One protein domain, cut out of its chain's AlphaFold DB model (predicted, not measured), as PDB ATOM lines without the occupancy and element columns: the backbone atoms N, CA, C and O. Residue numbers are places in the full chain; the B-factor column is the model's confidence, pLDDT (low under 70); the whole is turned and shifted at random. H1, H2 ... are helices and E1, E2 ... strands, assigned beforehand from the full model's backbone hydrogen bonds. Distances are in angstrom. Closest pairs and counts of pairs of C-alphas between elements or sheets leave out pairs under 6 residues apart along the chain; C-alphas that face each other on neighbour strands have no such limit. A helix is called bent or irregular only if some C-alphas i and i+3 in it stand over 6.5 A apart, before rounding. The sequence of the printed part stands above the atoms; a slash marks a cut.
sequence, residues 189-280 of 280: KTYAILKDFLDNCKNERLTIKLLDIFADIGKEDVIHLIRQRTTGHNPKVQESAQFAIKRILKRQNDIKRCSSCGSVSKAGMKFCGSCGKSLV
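AT A GLANCE: This is residues 189 to 280 of the 280 residues of an uncharacterized protein of Candidatus Muirbacterium halophilum (UniProt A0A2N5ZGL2). Four helices pack into a body, and H4, the longest, reaches out of it to a small head of the E1-E2 hairpin and residues 267 to 280. The 92 printed residues, with four named helices, then two antiparallel strands, order E1 - E2, are mostly helix and loose: radius of gyration of the C-alphas 16.4 A, spans 49 by 28 by 17 A.

IN THESE COORDINATES: Find C-alpha 189 at (-20.809, -24.993, 10.523), where H1, residues 189 to 200, begins. Next come H2, 204 to 217, 19.8 A long, and H3, 220 to 228, only just irregular: C-alphas 221 and 224 are 7.0 A apart. H4, 235 to 253, runs 26.9 A to C-alpha 253 at (-40.378, -8.351, 17.437); strands E1, 255 to 257, and E2, 264 to 266, follow.

HOW THE PARTS SIT: H1 touches H3 with residues 195 to 199 alone, closest C-alphas Asp 199 and Leu 225, 6.7 A. H2 and H4 touch at a shallow tilt of 6 degrees, closest C-alphas Ala 215 and Ala 244, 4.6 A. In hairpin E1-E2, N 256 and O 265 are 2.8 A apart, within hydrogen-bond range. So is every O i to N i+4 pair in H1, H2 and H4; H3 has 2 of 5, and 4 of 6 O i to N i+3 pairs.

THE WHOLE: The farthest C-alphas, His 233 and Gly 276, are 50.7 A apart. The printed part has no cut; pLDDT is under 70 at residues 252 to 257, 265 to 269 and 280.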
ATOM      1  N   LYS A 189     -22.058 -24.484   9.932       85.44
ATOM      2  CA  LYS A 189     -20.809 -24.993  10.523       85.44
ATOM      3  C   LYS A 189     -20.025 -23.905  11.269       85.44
ATOM      4  O   LYS A 189     -19.527 -24.154  12.360       85.44
ATOM      5  N   THR A 190     -19.923 -22.691  10.717       86.56
ATOM      6  CA  THR A 190     -19.259 -21.582  11.428       86.56
ATOM      7  C   THR A 190     -20.085 -21.109  12.612       86.56
ATOM      8  O   THR A 190     -19.521 -20.781  13.652       86.56
ATOM      9  N   TYR A 191     -21.413 -21.125  12.484       91.62
ATOM     10  CA  TYR A 191     -22.317 -20.816  13.580       91.62
ATOM     11  C   TYR A 191     -22.117 -21.767  14.768       91.62
ATOM     12  O   TYR A 191     -22.003 -21.295  15.898       91.62
ATOM     13  N   ALA A 192     -21.992 -23.074  14.513       91.38
ATOM     14  CA  ALA A 192     -21.684 -24.066  15.545       91.38
ATOM     15  C   ALA A 192     -20.359 -23.751  16.263       91.38
ATOM     16  O   ALA A 192     -20.330 -23.676  17.486       91.38
ATOM     17  N   ILE A 193     -19.297 -23.434  15.516       91.19
ATOM     18  CA  ILE A 193     -17.989 -23.067  16.091       91.19
ATOM     19  C   ILE A 193     -18.075 -21.808  16.951       91.19
ATOM     20  O   ILE A 193     -17.508 -21.757  18.040       91.19
ATOM     21  N   LEU A 194     -18.783 -20.776  16.482       94.56
ATOM     22  CA  LEU A 194     -18.986 -19.550  17.253       94.56
ATOM     23  C   LEU A 194     -19.751 -19.837  18.552       94.56
ATOM     24  O   LEU A 194     -19.450 -19.229  19.580       94.56
ATOM     25  N   LYS A 195     -20.734 -20.745  18.511       95.31
ATOM     26  CA  LYS A 195     -21.556 -21.131  19.666       95.31
ATOM     27  C   LYS A 195     -20.727 -21.890  20.700       95.31
ATOM     28  O   LYS A 195     -20.712 -21.489  21.861       95.31
ATOM     29  N   ASP A 196     -19.965 -22.886  20.261       93.62
ATOM     30  CA  ASP A 196     -19.053 -23.650  21.115       93.62
ATOM     31  C   ASP A 196     -17.960 -22.752  21.709       93.62
ATOM     32  O   ASP A 196     -17.606 -22.862  22.887       93.62
ATOM     33  N   PHE A 197     -17.447 -21.803  20.920       94.94
ATOM     34  CA  PHE A 197     -16.476 -20.834  21.409       94.94
ATOM     35  C   PHE A 197     -17.089 -19.871  22.429       94.94
ATOM     36  O   PHE A 197     -16.415 -19.526  23.394       94.94
ATOM     37  N   LEU A 198     -18.359 -19.467  22.293       94.19
ATOM     38  CA  LEU A 198     -19.018 -18.615  23.290       94.19
ATOM     39  C   LEU A 198     -19.096 -19.278  24.653       94.19
ATOM     40  O   LEU A 198     -18.974 -18.572  25.649       94.19
ATOM     41  N   ASP A 199     -19.288 -20.590  24.703       90.38
ATOM     42  CA  ASP A 199     -19.374 -21.342  25.954       90.38
ATOM     43  C   ASP A 199     -17.992 -21.466  26.628       90.38
ATOM     44  O   ASP A 199     -17.819 -21.228  27.825       90.38
ATOM     45  N   ASN A 200     -16.950 -21.676  25.822       89.94
ATOM     46  CA  ASN A 200     -15.599 -21.963  26.311       89.94
ATOM     47  C   ASN A 200     -14.655 -20.743  26.379       89.94
ATOM     48  O   ASN A 200     -13.566 -20.826  26.959       89.94
ATOM     49  N   CYS A 201     -15.031 -19.595  25.805       89.56
ATOM     50  CA  CYS A 201     -14.162 -18.422  25.721       89.56
ATOM     51  C   CYS A 201     -13.969 -17.751  27.088       89.56
ATOM     52  O   CYS A 201     -14.866 -17.112  27.643       89.56
ATOM     53  N   LYS A 202     -12.739 -17.844  27.605       88.12
ATOM     54  CA  LYS A 202     -12.292 -17.153  28.828       88.12
ATOM     55  C   LYS A 202     -11.751 -15.745  28.561       88.12
ATOM     56  O   LYS A 202     -11.556 -14.973  29.492       88.12
ATOM     57  N   ASN A 203     -11.466 -15.409  27.301       90.06
ATOM     58  CA  ASN A 203     -10.919 -14.110  26.929       90.06
ATOM     59  C   ASN A 203     -12.049 -13.081  26.801       90.06
ATOM     60  O   ASN A 203     -12.769 -13.063  25.809       90.06
ATOM     61  N   GLU A 204     -12.163 -12.191  27.783       91.69
ATOM     62  CA  GLU A 204     -13.247 -11.206  27.881       91.69
ATOM     63  C   GLU A 204     -13.361 -10.293  26.651       91.69
ATOM     64  O   GLU A 204     -14.463  -9.962  26.218       91.69
ATOM     65  N   ARG A 205     -12.229  -9.927  26.036       90.38
ATOM     66  CA  ARG A 205     -12.202  -9.092  24.827       90.38
ATOM     67  C   ARG A 205     -12.780  -9.830  23.620       90.38
ATOM     68  O   ARG A 205     -13.567  -9.252  22.871       90.38
ATOM     69  N   LEU A 206     -12.412 -11.099  23.437       92.06
ATOM     70  CA  LEU A 206     -12.989 -11.937  22.384       92.06
ATOM     71  C   LEU A 206     -14.467 -12.226  22.657       92.06
ATOM     72  O   LEU A 206     -15.260 -12.194  21.720       92.06
ATOM     73  N   THR A 207     -14.851 -12.413  23.924       94.69
ATOM     74  CA  THR A 207     -16.250 -12.592  24.331       94.69
ATOM     75  C   THR A 207     -17.105 -11.394  23.930       94.69
ATOM     76  O   THR A 207     -18.136 -11.589  23.301       94.69
ATOM     77  N   ILE A 208     -16.669 -10.157  24.198       94.88
ATOM     78  CA  ILE A 208     -17.396  -8.945  23.770       94.88
ATOM     79  C   ILE A 208     -17.619  -8.947  22.253       94.88
ATOM     80  O   ILE A 208     -18.739  -8.772  21.779       94.88
ATOM     81  N   LYS A 209     -16.566  -9.228  21.480       93.75
ATOM     82  CA  LYS A 209     -16.644  -9.230  20.014       93.75
ATOM     83  C   LYS A 209     -17.557 -10.336  19.481       93.75
ATOM     84  O   LYS A 209     -18.260 -10.148  18.491       93.75
ATOM     85  N   LEU A 210     -17.557 -11.487  20.142       95.31
ATOM     86  CA  LEU A 210     -18.430 -12.609  19.830       95.31
ATOM     87  C   LEU A 210     -19.903 -12.291  20.129       95.31
ATOM     88  O   LEU A 210     -20.775 -12.643  19.339       95.31
ATOM     89  N   LEU A 211     -20.184 -11.571  21.218       96.81
ATOM     90  CA  LEU A 211     -21.528 -11.090  21.550       96.81
ATOM     91  C   LEU A 211     -22.066 -10.129  20.481       96.81
ATOM     92  O   LEU A 211     -23.208 -10.287  20.049       96.81
ATOM     93  N   ASP A 212     -21.234  -9.210  19.984       94.25
ATOM     94  CA  ASP A 212     -21.594  -8.334  18.861       94.25
ATOM     95  C   ASP A 212     -21.900  -9.137  17.586       94.25
ATOM     96  O   ASP A 212     -22.873  -8.858  16.882       94.25
ATOM     97  N   ILE A 213     -21.104 -10.176  17.304       93.62
ATOM     98  CA  ILE A 213     -21.342 -11.090  16.177       93.62
ATOM     99  C   ILE A 213     -22.702 -11.780  16.318       93.62
ATOM    100  O   ILE A 213     -23.477 -11.780  15.362       93.62
ATOM    101  N   PHE A 214     -23.043 -12.323  17.488       95.75
ATOM    102  CA  PHE A 214     -24.349 -12.955  17.698       95.75
ATOM    103  C   PHE A 214     -25.512 -11.969  17.619       95.75
ATOM    104  O   PHE A 214     -26.558 -12.307  17.060       95.75
ATOM    105  N   ALA A 215     -25.324 -10.741  18.102       93.62
ATOM    106  CA  ALA A 215     -26.306  -9.673  17.960       93.62
ATOM    107  C   ALA A 215     -26.560  -9.300  16.486       93.62
ATOM    108  O   ALA A 215     -27.674  -8.920  16.112       93.62
ATOM    109  N   ASP A 216     -25.535  -9.421  15.639       88.88
ATOM    110  CA  ASP A 216     -25.637  -9.242  14.194       88.88
ATOM    111  C   ASP A 216     -26.233 -10.448  13.467       88.88
ATOM    112  O   ASP A 216     -26.927 -10.248  12.471       88.88
ATOM    113  N   ILE A 217     -26.009 -11.669  13.955       90.81
ATOM    114  CA  ILE A 217     -26.598 -12.893  13.394       90.81
ATOM    115  C   ILE A 217     -28.095 -12.981  13.729       90.81
ATOM    116  O   ILE A 217     -28.903 -13.260  12.847       90.81
ATOM    117  N   GLY A 218     -28.493 -12.707  14.975       89.81
ATOM    118  CA  GLY A 218     -29.908 -12.595  15.352       89.81
ATOM    119  C   GLY A 218     -30.661 -13.911  15.605       89.81
ATOM    120  O   GLY A 218     -31.890 -13.879  15.670       89.81
ATOM    121  N   LYS A 219     -29.974 -15.054  15.738       89.94
ATOM    122  CA  LYS A 219     -30.608 -16.342  16.084       89.94
ATOM    123  C   LYS A 219     -30.893 -16.424  17.593       89.94
ATOM    124  O   LYS A 219     -30.046 -16.051  18.398       89.94
ATOM    125  N   GLU A 220     -32.073 -16.907  17.984       91.56
ATOM    126  CA  GLU A 220     -32.509 -16.949  19.394       91.56
ATOM    127  C   GLU A 220     -31.909 -18.103  20.202       91.56
ATOM    128  O   GLU A 220     -31.782 -18.011  21.422       91.56
ATOM    129  N   ASP A 221     -31.506 -19.187  19.542       93.62
ATOM    130  CA  ASP A 221     -31.032 -20.404  20.202       93.62
ATOM    131  C   ASP A 221     -29.732 -20.190  20.989       93.62
ATOM    132  O   ASP A 221     -29.402 -21.013  21.834       93.62
ATOM    133  N   VAL A 222     -29.018 -19.080  20.778       94.88
ATOM    134  CA  VAL A 222     -27.833 -18.694  21.563       94.88
ATOM    135  C   VAL A 222     -28.163 -17.829  22.788       94.88
ATOM    136  O   VAL A 222     -27.303 -17.637  23.643       94.88
ATOM    137  N   ILE A 223     -29.395 -17.319  22.933       95.19
ATOM    138  CA  ILE A 223     -29.763 -16.402  24.032       95.19
ATOM    139  C   ILE A 223     -29.472 -17.025  25.400       95.19
ATOM    140  O   ILE A 223     -28.996 -16.329  26.297       95.19
ATOM    141  N   HIS A 224     -29.725 -18.325  25.570       94.19
ATOM    142  CA  HIS A 224     -29.453 -19.014  26.832       94.19
ATOM    143  C   HIS A 224     -27.958 -19.003  27.200       94.19
ATOM    144  O   HIS A 224     -27.634 -18.767  28.360       94.19
ATOM    145  N   LEU A 225     -27.057 -19.151  26.220       94.12
ATOM    146  CA  LEU A 225     -25.607 -19.028  26.418       94.12
ATOM    147  C   LEU A 225     -25.203 -17.576  26.696       94.12
ATOM    148  O   LEU A 225     -24.416 -17.313  27.602       94.12
ATOM    149  N   ILE A 226     -25.781 -16.605  25.978       96.00
ATOM    150  CA  ILE A 226     -25.495 -15.182  26.221       96.00
ATOM    151  C   ILE A 226     -25.925 -14.765  27.637       96.00
ATOM    152  O   ILE A 226     -25.214 -14.002  28.288       96.00
ATOM    153  N   ARG A 227     -27.038 -15.295  28.162       95.12
ATOM    154  CA  ARG A 227     -27.485 -15.035  29.544       95.12
ATOM    155  C   ARG A 227     -26.455 -15.463  30.588       95.12
ATOM    156  O   ARG A 227     -26.292 -14.775  31.585       95.12
ATOM    157  N   GLN A 228     -25.696 -16.529  30.355       92.62
ATOM    158  CA  GLN A 228     -24.621 -16.916  31.279       92.62
ATOM    159  C   GLN A 228     -23.503 -15.862  31.343       92.62
ATOM    160  O   GLN A 228     -22.790 -15.763  32.338       92.62
ATOM    161  N   ARG A 229     -23.366 -15.031  30.300       93.19
ATOM    162  CA  ARG A 229     -22.400 -13.924  30.233       93.19
ATOM    163  C   ARG A 229     -22.922 -12.618  30.840       93.19
ATOM    164  O   ARG A 229     -22.141 -11.684  30.993       93.19
ATOM    165  N   THR A 230     -24.198 -12.539  31.237       90.44
ATOM    166  CA  THR A 230     -24.736 -11.370  31.966       90.44
ATOM    167  C   THR A 230     -24.408 -11.396  33.456       90.44
ATOM    168  O   THR A 230     -24.653 -10.420  34.156       90.44
ATOM    169  N   THR A 231     -23.855 -12.504  33.946       83.31
ATOM    170  CA  THR A 231     -23.402 -12.695  35.325       83.31
ATOM    171  C   THR A 231     -21.887 -12.895  35.323       83.31
ATOM    172  O   THR A 231     -21.376 -13.681  34.532       83.31
ATOM    173  N   GLY A 232     -21.134 -12.174  36.158       81.62
ATOM    174  CA  GLY A 232     -19.667 -12.260  36.154       81.62
ATOM    175  C   GLY A 232     -18.985 -11.105  36.884       81.62
ATOM    176  O   GLY A 232     -19.642 -10.359  37.597       81.62
ATOM    177  N   HIS A 233     -17.668 -10.962  36.721       80.62
ATOM    178  CA  HIS A 233     -16.904  -9.873  37.351       80.62
ATOM    179  C   HIS A 233     -16.623  -8.700  36.404       80.62
ATOM    180  O   HIS A 233     -16.409  -7.593  36.882       80.62
ATOM    181  N   ASN A 234     -16.639  -8.909  35.081       92.94
ATOM    182  CA  ASN A 234     -16.370  -7.848  34.109       92.94
ATOM    183  C   ASN A 234     -17.673  -7.161  33.645       92.94
ATOM    184  O   ASN A 234     -18.439  -7.774  32.894       92.94
ATOM    185  N   PRO A 235     -17.899  -5.880  33.999       93.56
ATOM    186  CA  PRO A 235     -19.119  -5.158  33.635       93.56
ATOM    187  C   PRO A 235     -19.301  -4.971  32.125       93.56
ATOM    188  O   PRO A 235     -20.426  -4.992  31.640       93.56
ATOM    189  N   LYS A 236     -18.209  -4.847  31.356       95.00
ATOM    190  CA  LYS A 236     -18.285  -4.665  29.896       95.00
ATOM    191  C   LYS A 236     -18.850  -5.902  29.211       95.00
ATOM    192  O   LYS A 236     -19.676  -5.785  28.316       95.00
ATOM    193  N   VAL A 237     -18.432  -7.093  29.647       95.19
ATOM    194  CA  VAL A 237     -18.979  -8.355  29.123       95.19
ATOM    195  C   VAL A 237     -20.475  -8.449  29.426       95.19
ATOM    196  O   VAL A 237     -21.254  -8.805  28.545       95.19
ATOM    197  N   GLN A 238     -20.880  -8.083  30.644       96.25
ATOM    198  CA  GLN A 238     -22.283  -8.111  31.063       96.25
ATOM    199  C   GLN A 238     -23.146  -7.152  30.244       96.25
ATOM    200  O   GLN A 238     -24.199  -7.548  29.744       96.25
ATOM    201  N   GLU A 239     -22.685  -5.913  30.075       95.81
ATOM    202  CA  GLU A 239     -23.367  -4.886  29.291       95.81
ATOM    203  C   GLU A 239     -23.507  -5.314  27.824       95.81
ATOM    204  O   GLU A 239     -24.612  -5.301  27.278       95.81
ATOM    205  N   SER A 240     -22.419  -5.787  27.201       96.75
ATOM    206  CA  SER A 240     -22.453  -6.318  25.835       96.75
ATOM    207  C   SER A 240     -23.408  -7.507  25.701       96.75
ATOM    208  O   SER A 240     -24.120  -7.612  24.702       96.75
ATOM    209  N   ALA A 241     -23.482  -8.386  26.704       96.94
ATOM    210  CA  ALA A 241     -24.382  -9.536  26.690       96.94
ATOM    211  C   ALA A 241     -25.855  -9.103  26.781       96.94
ATOM    212  O   ALA A 241     -26.690  -9.569  26.000       96.94
ATOM    213  N   GLN A 242     -26.175  -8.163  27.674       96.88
ATOM    214  CA  GLN A 242     -27.515  -7.577  27.778       96.88
ATOM    215  C   GLN A 242     -27.917  -6.864  26.481       96.88
ATOM    216  O   GLN A 242     -29.034  -7.050  25.986       96.88
ATOM    217  N   PHE A 243     -26.998  -6.092  25.894       95.62
ATOM    218  CA  PHE A 243     -27.212  -5.418  24.618       95.62
ATOM    219  C   PHE A 243     -27.476  -6.412  23.482       95.62
ATOM    220  O   PHE A 243     -28.436  -6.239  22.725       95.62
ATOM    221  N   ALA A 244     -26.674  -7.476  23.387       96.31
ATOM    222  CA  ALA A 244     -26.839  -8.515  22.381       96.31
ATOM    223  C   ALA A 244     -28.214  -9.192  22.487       96.31
ATOM    224  O   ALA A 244     -28.933  -9.255  21.489       96.31
ATOM    225  N   ILE A 245     -28.639  -9.601  23.692       96.12
ATOM    226  CA  ILE A 245     -29.975 -10.183  23.928       96.12
ATOM    227  C   ILE A 245     -31.070  -9.215  23.479       96.12
ATOM    228  O   ILE A 245     -31.959  -9.596  22.718       96.12
ATOM    229  N   LYS A 246     -30.997  -7.948  23.908       94.06
ATOM    230  CA  LYS A 246     -31.987  -6.928  23.543       94.06
ATOM    231  C   LYS A 246     -32.080  -6.752  22.027       94.06
ATOM    232  O   LYS A 246     -33.181  -6.637  21.494       94.06
ATOM    233  N   ARG A 247     -30.946  -6.737  21.324       93.06
ATOM    234  CA  ARG A 247     -30.884  -6.579  19.864       93.06
ATOM    235  C   ARG A 247     -31.443  -7.795  19.124       93.06
ATOM    236  O   ARG A 247     -32.177  -7.601  18.157       93.06
ATOM    237  N   ILE A 248     -31.151  -9.009  19.591       91.81
ATOM    238  CA  ILE A 248     -31.708 -10.250  19.032       91.81
ATOM    239  C   ILE A 248     -33.234 -10.257  19.198       91.81
ATOM    240  O   ILE A 248     -33.949 -10.381  18.206       91.81
ATOM    241  N   LEU A 249     -33.737 -10.021  20.416       89.00
ATOM    242  CA  LEU A 249     -35.179  -9.994  20.702       89.00
ATOM    243  C   LEU A 249     -35.905  -8.882  19.935       89.00
ATOM    244  O   LEU A 249     -36.990  -9.098  19.401       89.00
ATOM    245  N   LYS A 250     -35.301  -7.689  19.831       84.88
ATOM    246  CA  LYS A 250     -35.882  -6.583  19.061       84.88
ATOM    247  C   LYS A 250     -36.053  -6.956  17.589       84.88
ATOM    248  O   LYS A 250     -37.117  -6.715  17.040       84.88
ATOM    249  N   ARG A 251     -35.047  -7.578  16.963       75.25
ATOM    250  CA  ARG A 251     -35.135  -8.002  15.556       75.25
ATOM    251  C   ARG A 251     -36.264  -8.999  15.300       75.25
ATOM    252  O   ARG A 251     -36.798  -9.002  14.201       75.25
ATOM    253  N   GLN A 252     -36.618  -9.816  16.287       67.00
ATOM    254  CA  GLN A 252     -37.704 -10.794  16.182       67.00
ATOM    255  C   GLN A 252     -39.075 -10.146  16.384       67.00
ATOM    256  O   GLN A 252     -39.995 -10.409  15.618       67.00
ATOM    257  N   ASN A 253     -39.190  -9.206  17.324       65.00
ATOM    258  CA  ASN A 253     -40.378  -8.351  17.437       65.00
ATOM    259  C   ASN A 253     -40.565  -7.457  16.200       65.00
ATOM    260  O   ASN A 253     -41.689  -7.095  15.856       65.00
ATOM    261  N   ASP A 254     -39.465  -7.150  15.503       65.25
ATOM    262  CA  ASP A 254     -39.466  -6.443  14.229       65.25
ATOM    263  C   ASP A 254     -39.826  -7.359  13.032       65.25
ATOM    264  O   ASP A 254     -39.658  -6.974  11.873       65.25
ATOM    265  N   ILE A 255     -40.321  -8.575  13.276       65.81
ATOM    266  CA  ILE A 255     -40.722  -9.541  12.256       65.81
ATOM    267  C   ILE A 255     -42.154 -10.025  12.548       65.81
ATOM    268  O   ILE A 255     -42.420 -10.691  13.543       65.81
ATOM    269  N   LYS A 256     -43.098  -9.732  11.645       66.19
ATOM    270  CA  LYS A 256     -44.475 -10.247  11.695       66.19
ATOM    271  C   LYS A 256     -44.618 -11.487  10.818       66.19
ATOM    272  O   LYS A 256     -44.219 -11.479   9.653       66.19
ATOM    273  N   ARG A 257     -45.247 -12.542  11.341       69.88
ATOM    274  CA  ARG A 257     -45.695 -13.690  10.536       69.88
ATOM    275  C   ARG A 257     -47.139 -13.486  10.105       69.88
ATOM    276  O   ARG A 257     -48.009 -13.234  10.930       69.88
ATOM    277  N   CYS A 258     -47.399 -13.634   8.811       70.56
ATOM    278  CA  CYS A 258     -48.759 -13.627   8.298       70.56
ATOM    279  C   CYS A 258     -49.505 -14.864   8.806       70.56
ATOM    280  O   CYS A 258     -49.141 -15.989   8.470       70.56
ATOM    281  N   SER A 259     -50.585 -14.657   9.555       75.25
ATOM    282  CA  SER A 259     -51.444 -15.732  10.066       75.25
ATOM    283  C   SER A 259     -52.119 -16.556   8.965       75.25
ATOM    284  O   SER A 259     -52.536 -17.680   9.210       75.25
ATOM    285  N   SER A 260     -52.230 -16.013   7.748       79.50
ATOM    286  CA  SER A 260     -52.918 -16.675   6.635       79.50
ATOM    287  C   SER A 260     -52.029 -17.550   5.757       79.50
ATOM    288  O   SER A 260     -52.514 -18.538   5.224       79.50
ATOM    289  N   CYS A 261     -50.767 -17.177   5.541       83.62
ATOM    290  CA  CYS A 261     -49.871 -17.922   4.646       83.62
ATOM    291  C   CYS A 261     -48.507 -18.245   5.268       83.62
ATOM    292  O   CYS A 261     -47.641 -18.793   4.595       83.62
ATOM    293  N   GLY A 262     -48.280 -17.874   6.531       74.56
ATOM    294  CA  GLY A 262     -47.032 -18.128   7.253       74.56
ATOM    295  C   GLY A 262     -45.839 -17.276   6.811       74.56
ATOM    296  O   GLY A 262     -44.779 -17.351   7.433       74.56
ATOM    297  N   SER A 263     -45.985 -16.445   5.771       75.00
ATOM    298  CA  SER A 263     -44.895 -15.618   5.247       75.00
ATOM    299  C   SER A 263     -44.406 -14.608   6.284       75.00
ATOM    300  O   SER A 263     -45.204 -13.991   6.994       75.00
ATOM    301  N   VAL A 264     -43.100 -14.385   6.298       72.31
ATOM    302  CA  VAL A 264     -42.420 -13.476   7.215       72.31
ATOM    303  C   VAL A 264     -42.347 -12.071   6.602       72.31
ATOM    304  O   VAL A 264     -42.038 -11.919   5.424       72.31
ATOM    305  N   SER A 265     -42.658 -11.029   7.370       68.81
ATOM    306  CA  SER A 265     -42.662  -9.624   6.932       68.81
ATOM    307  C   SER A 265     -41.987  -8.731   7.976       68.81
ATOM    308  O   SER A 265     -42.023  -9.037   9.163       68.81
ATOM    309  N   LYS A 266     -41.361  -7.623   7.558       66.12
ATOM    310  CA  LYS A 266     -40.747  -6.658   8.491       66.12
ATOM    311  C   LYS A 266     -41.826  -5.930   9.306       66.12
ATOM    312  O   LYS A 266     -42.907  -5.644   8.793       66.12
ATOM    313  N   ALA A 267     -41.533  -5.584  10.553       59.94
ATOM    314  CA  ALA A 267     -42.414  -4.788  11.394       59.94
ATOM    315  C   ALA A 267     -42.601  -3.382  10.829       59.94
ATOM    316  O   ALA A 267     -41.722  -2.821  10.176       59.94
ATOM    317  N   GLY A 268     -43.797  -2.839  11.058       61.00
ATOM    318  CA  GLY A 268     -44.284  -1.610  10.431       61.00
ATOM    319  C   GLY A 268     -45.062  -1.839   9.130       61.00
ATOM    320  O   GLY A 268     -45.795  -0.949   8.704       61.00
ATOM    321  N   MET A 269     -44.987  -3.030   8.521       65.50
ATOM    322  CA  MET A 269     -45.840  -3.373   7.380       65.50
ATOM    323  C   MET A 269     -47.272  -3.672   7.836       65.50
ATOM    324  O   MET A 269     -47.498  -4.531   8.687       65.50
ATOM    325  N   LYS A 270     -48.245  -2.968   7.240       76.00
ATOM    326  CA  LYS A 270     -49.681  -3.213   7.460       76.00
ATOM    327  C   LYS A 270     -50.188  -4.455   6.716       76.00
ATOM    328  O   LYS A 270     -51.151  -5.068   7.158       76.00
ATOM    329  N   PHE A 271     -49.530  -4.848   5.623       76.38
ATOM    330  CA  PHE A 271     -49.958  -5.940   4.747       76.38
ATOM    331  C   PHE A 271     -48.801  -6.885   4.410       76.38
ATOM    332  O   PHE A 271     -47.652  -6.467   4.283       76.38
ATOM    333  N   CYS A 272     -49.123  -8.167   4.265       77.56
ATOM    334  CA  CYS A 272     -48.219  -9.231   3.861       77.56
ATOM    335  C   CYS A 272     -47.809  -9.040   2.395       77.56
ATOM    336  O   CYS A 272     -48.665  -9.035   1.513       77.56
ATOM    337  N   GLY A 273     -46.506  -8.966   2.117       73.38
ATOM    338  CA  GLY A 273     -45.996  -8.813   0.748       73.38
ATOM    339  C   GLY A 273     -46.257 -10.014  -0.175       73.38
ATOM    340  O   GLY A 273     -46.205  -9.858  -1.387       73.38
ATOM    341  N   SER A 274     -46.552 -11.198   0.377       78.88
ATOM    342  CA  SER A 274     -46.777 -12.426  -0.404       78.88
ATOM    343  C   SER A 274     -48.246 -12.695  -0.734       78.88
ATOM    344  O   SER A 274     -48.535 -13.218  -1.801       78.88
ATOM    345  N   CYS A 275     -49.180 -12.380   0.170       84.69
ATOM    346  CA  CYS A 275     -50.611 -12.659  -0.030       84.69
ATOM    347  C   CYS A 275     -51.517 -11.428   0.108       84.69
ATOM    348  O   CYS A 275     -52.736 -11.563   0.037       84.69
ATOM    349  N   GLY A 276     -50.957 -10.242   0.362       79.75
ATOM    350  CA  GLY A 276     -51.700  -8.982   0.477       79.75
ATOM    351  C   GLY A 276     -52.573  -8.844   1.728       79.75
ATOM    352  O   GLY A 276     -53.151  -7.785   1.952       79.75
ATOM    353  N   LYS A 277     -52.683  -9.879   2.570       84.12
ATOM    354  CA  LYS A 277     -53.532  -9.850   3.769       84.12
ATOM    355  C   LYS A 277     -52.922  -9.015   4.892       84.12
ATOM    356  O   LYS A 277     -51.702  -8.920   5.012       84.12
ATOM    357  N   SER A 278     -53.781  -8.440   5.732       76.00
ATOM    358  CA  SER A 278     -53.370  -7.639   6.891       76.00
ATOM    359  C   SER A 278     -52.471  -8.442   7.838       76.00
ATOM    360  O   SER A 278     -52.767  -9.596   8.159       76.00
ATOM    361  N   LEU A 279     -51.365  -7.834   8.269       70.31
ATOM    362  CA  LEU A 279     -50.468  -8.394   9.280       70.31
ATOM    363  C   LEU A 279     -50.927  -7.905  10.660       70.31
ATOM    364  O   LEU A 279     -50.599  -6.777  11.048       70.31
ATOM    365  N   VAL A 280     -51.685  -8.744  11.379       61.53
ATOM    366  CA  VAL A 280     -52.052  -8.511  12.792       61.53
ATOM    367  C   VAL A 280     -50.788  -8.461  13.640       61.53
ATOM    368  O   VAL A 280     -49.929  -9.353  13.485       61.53
TER     369      VAL A 280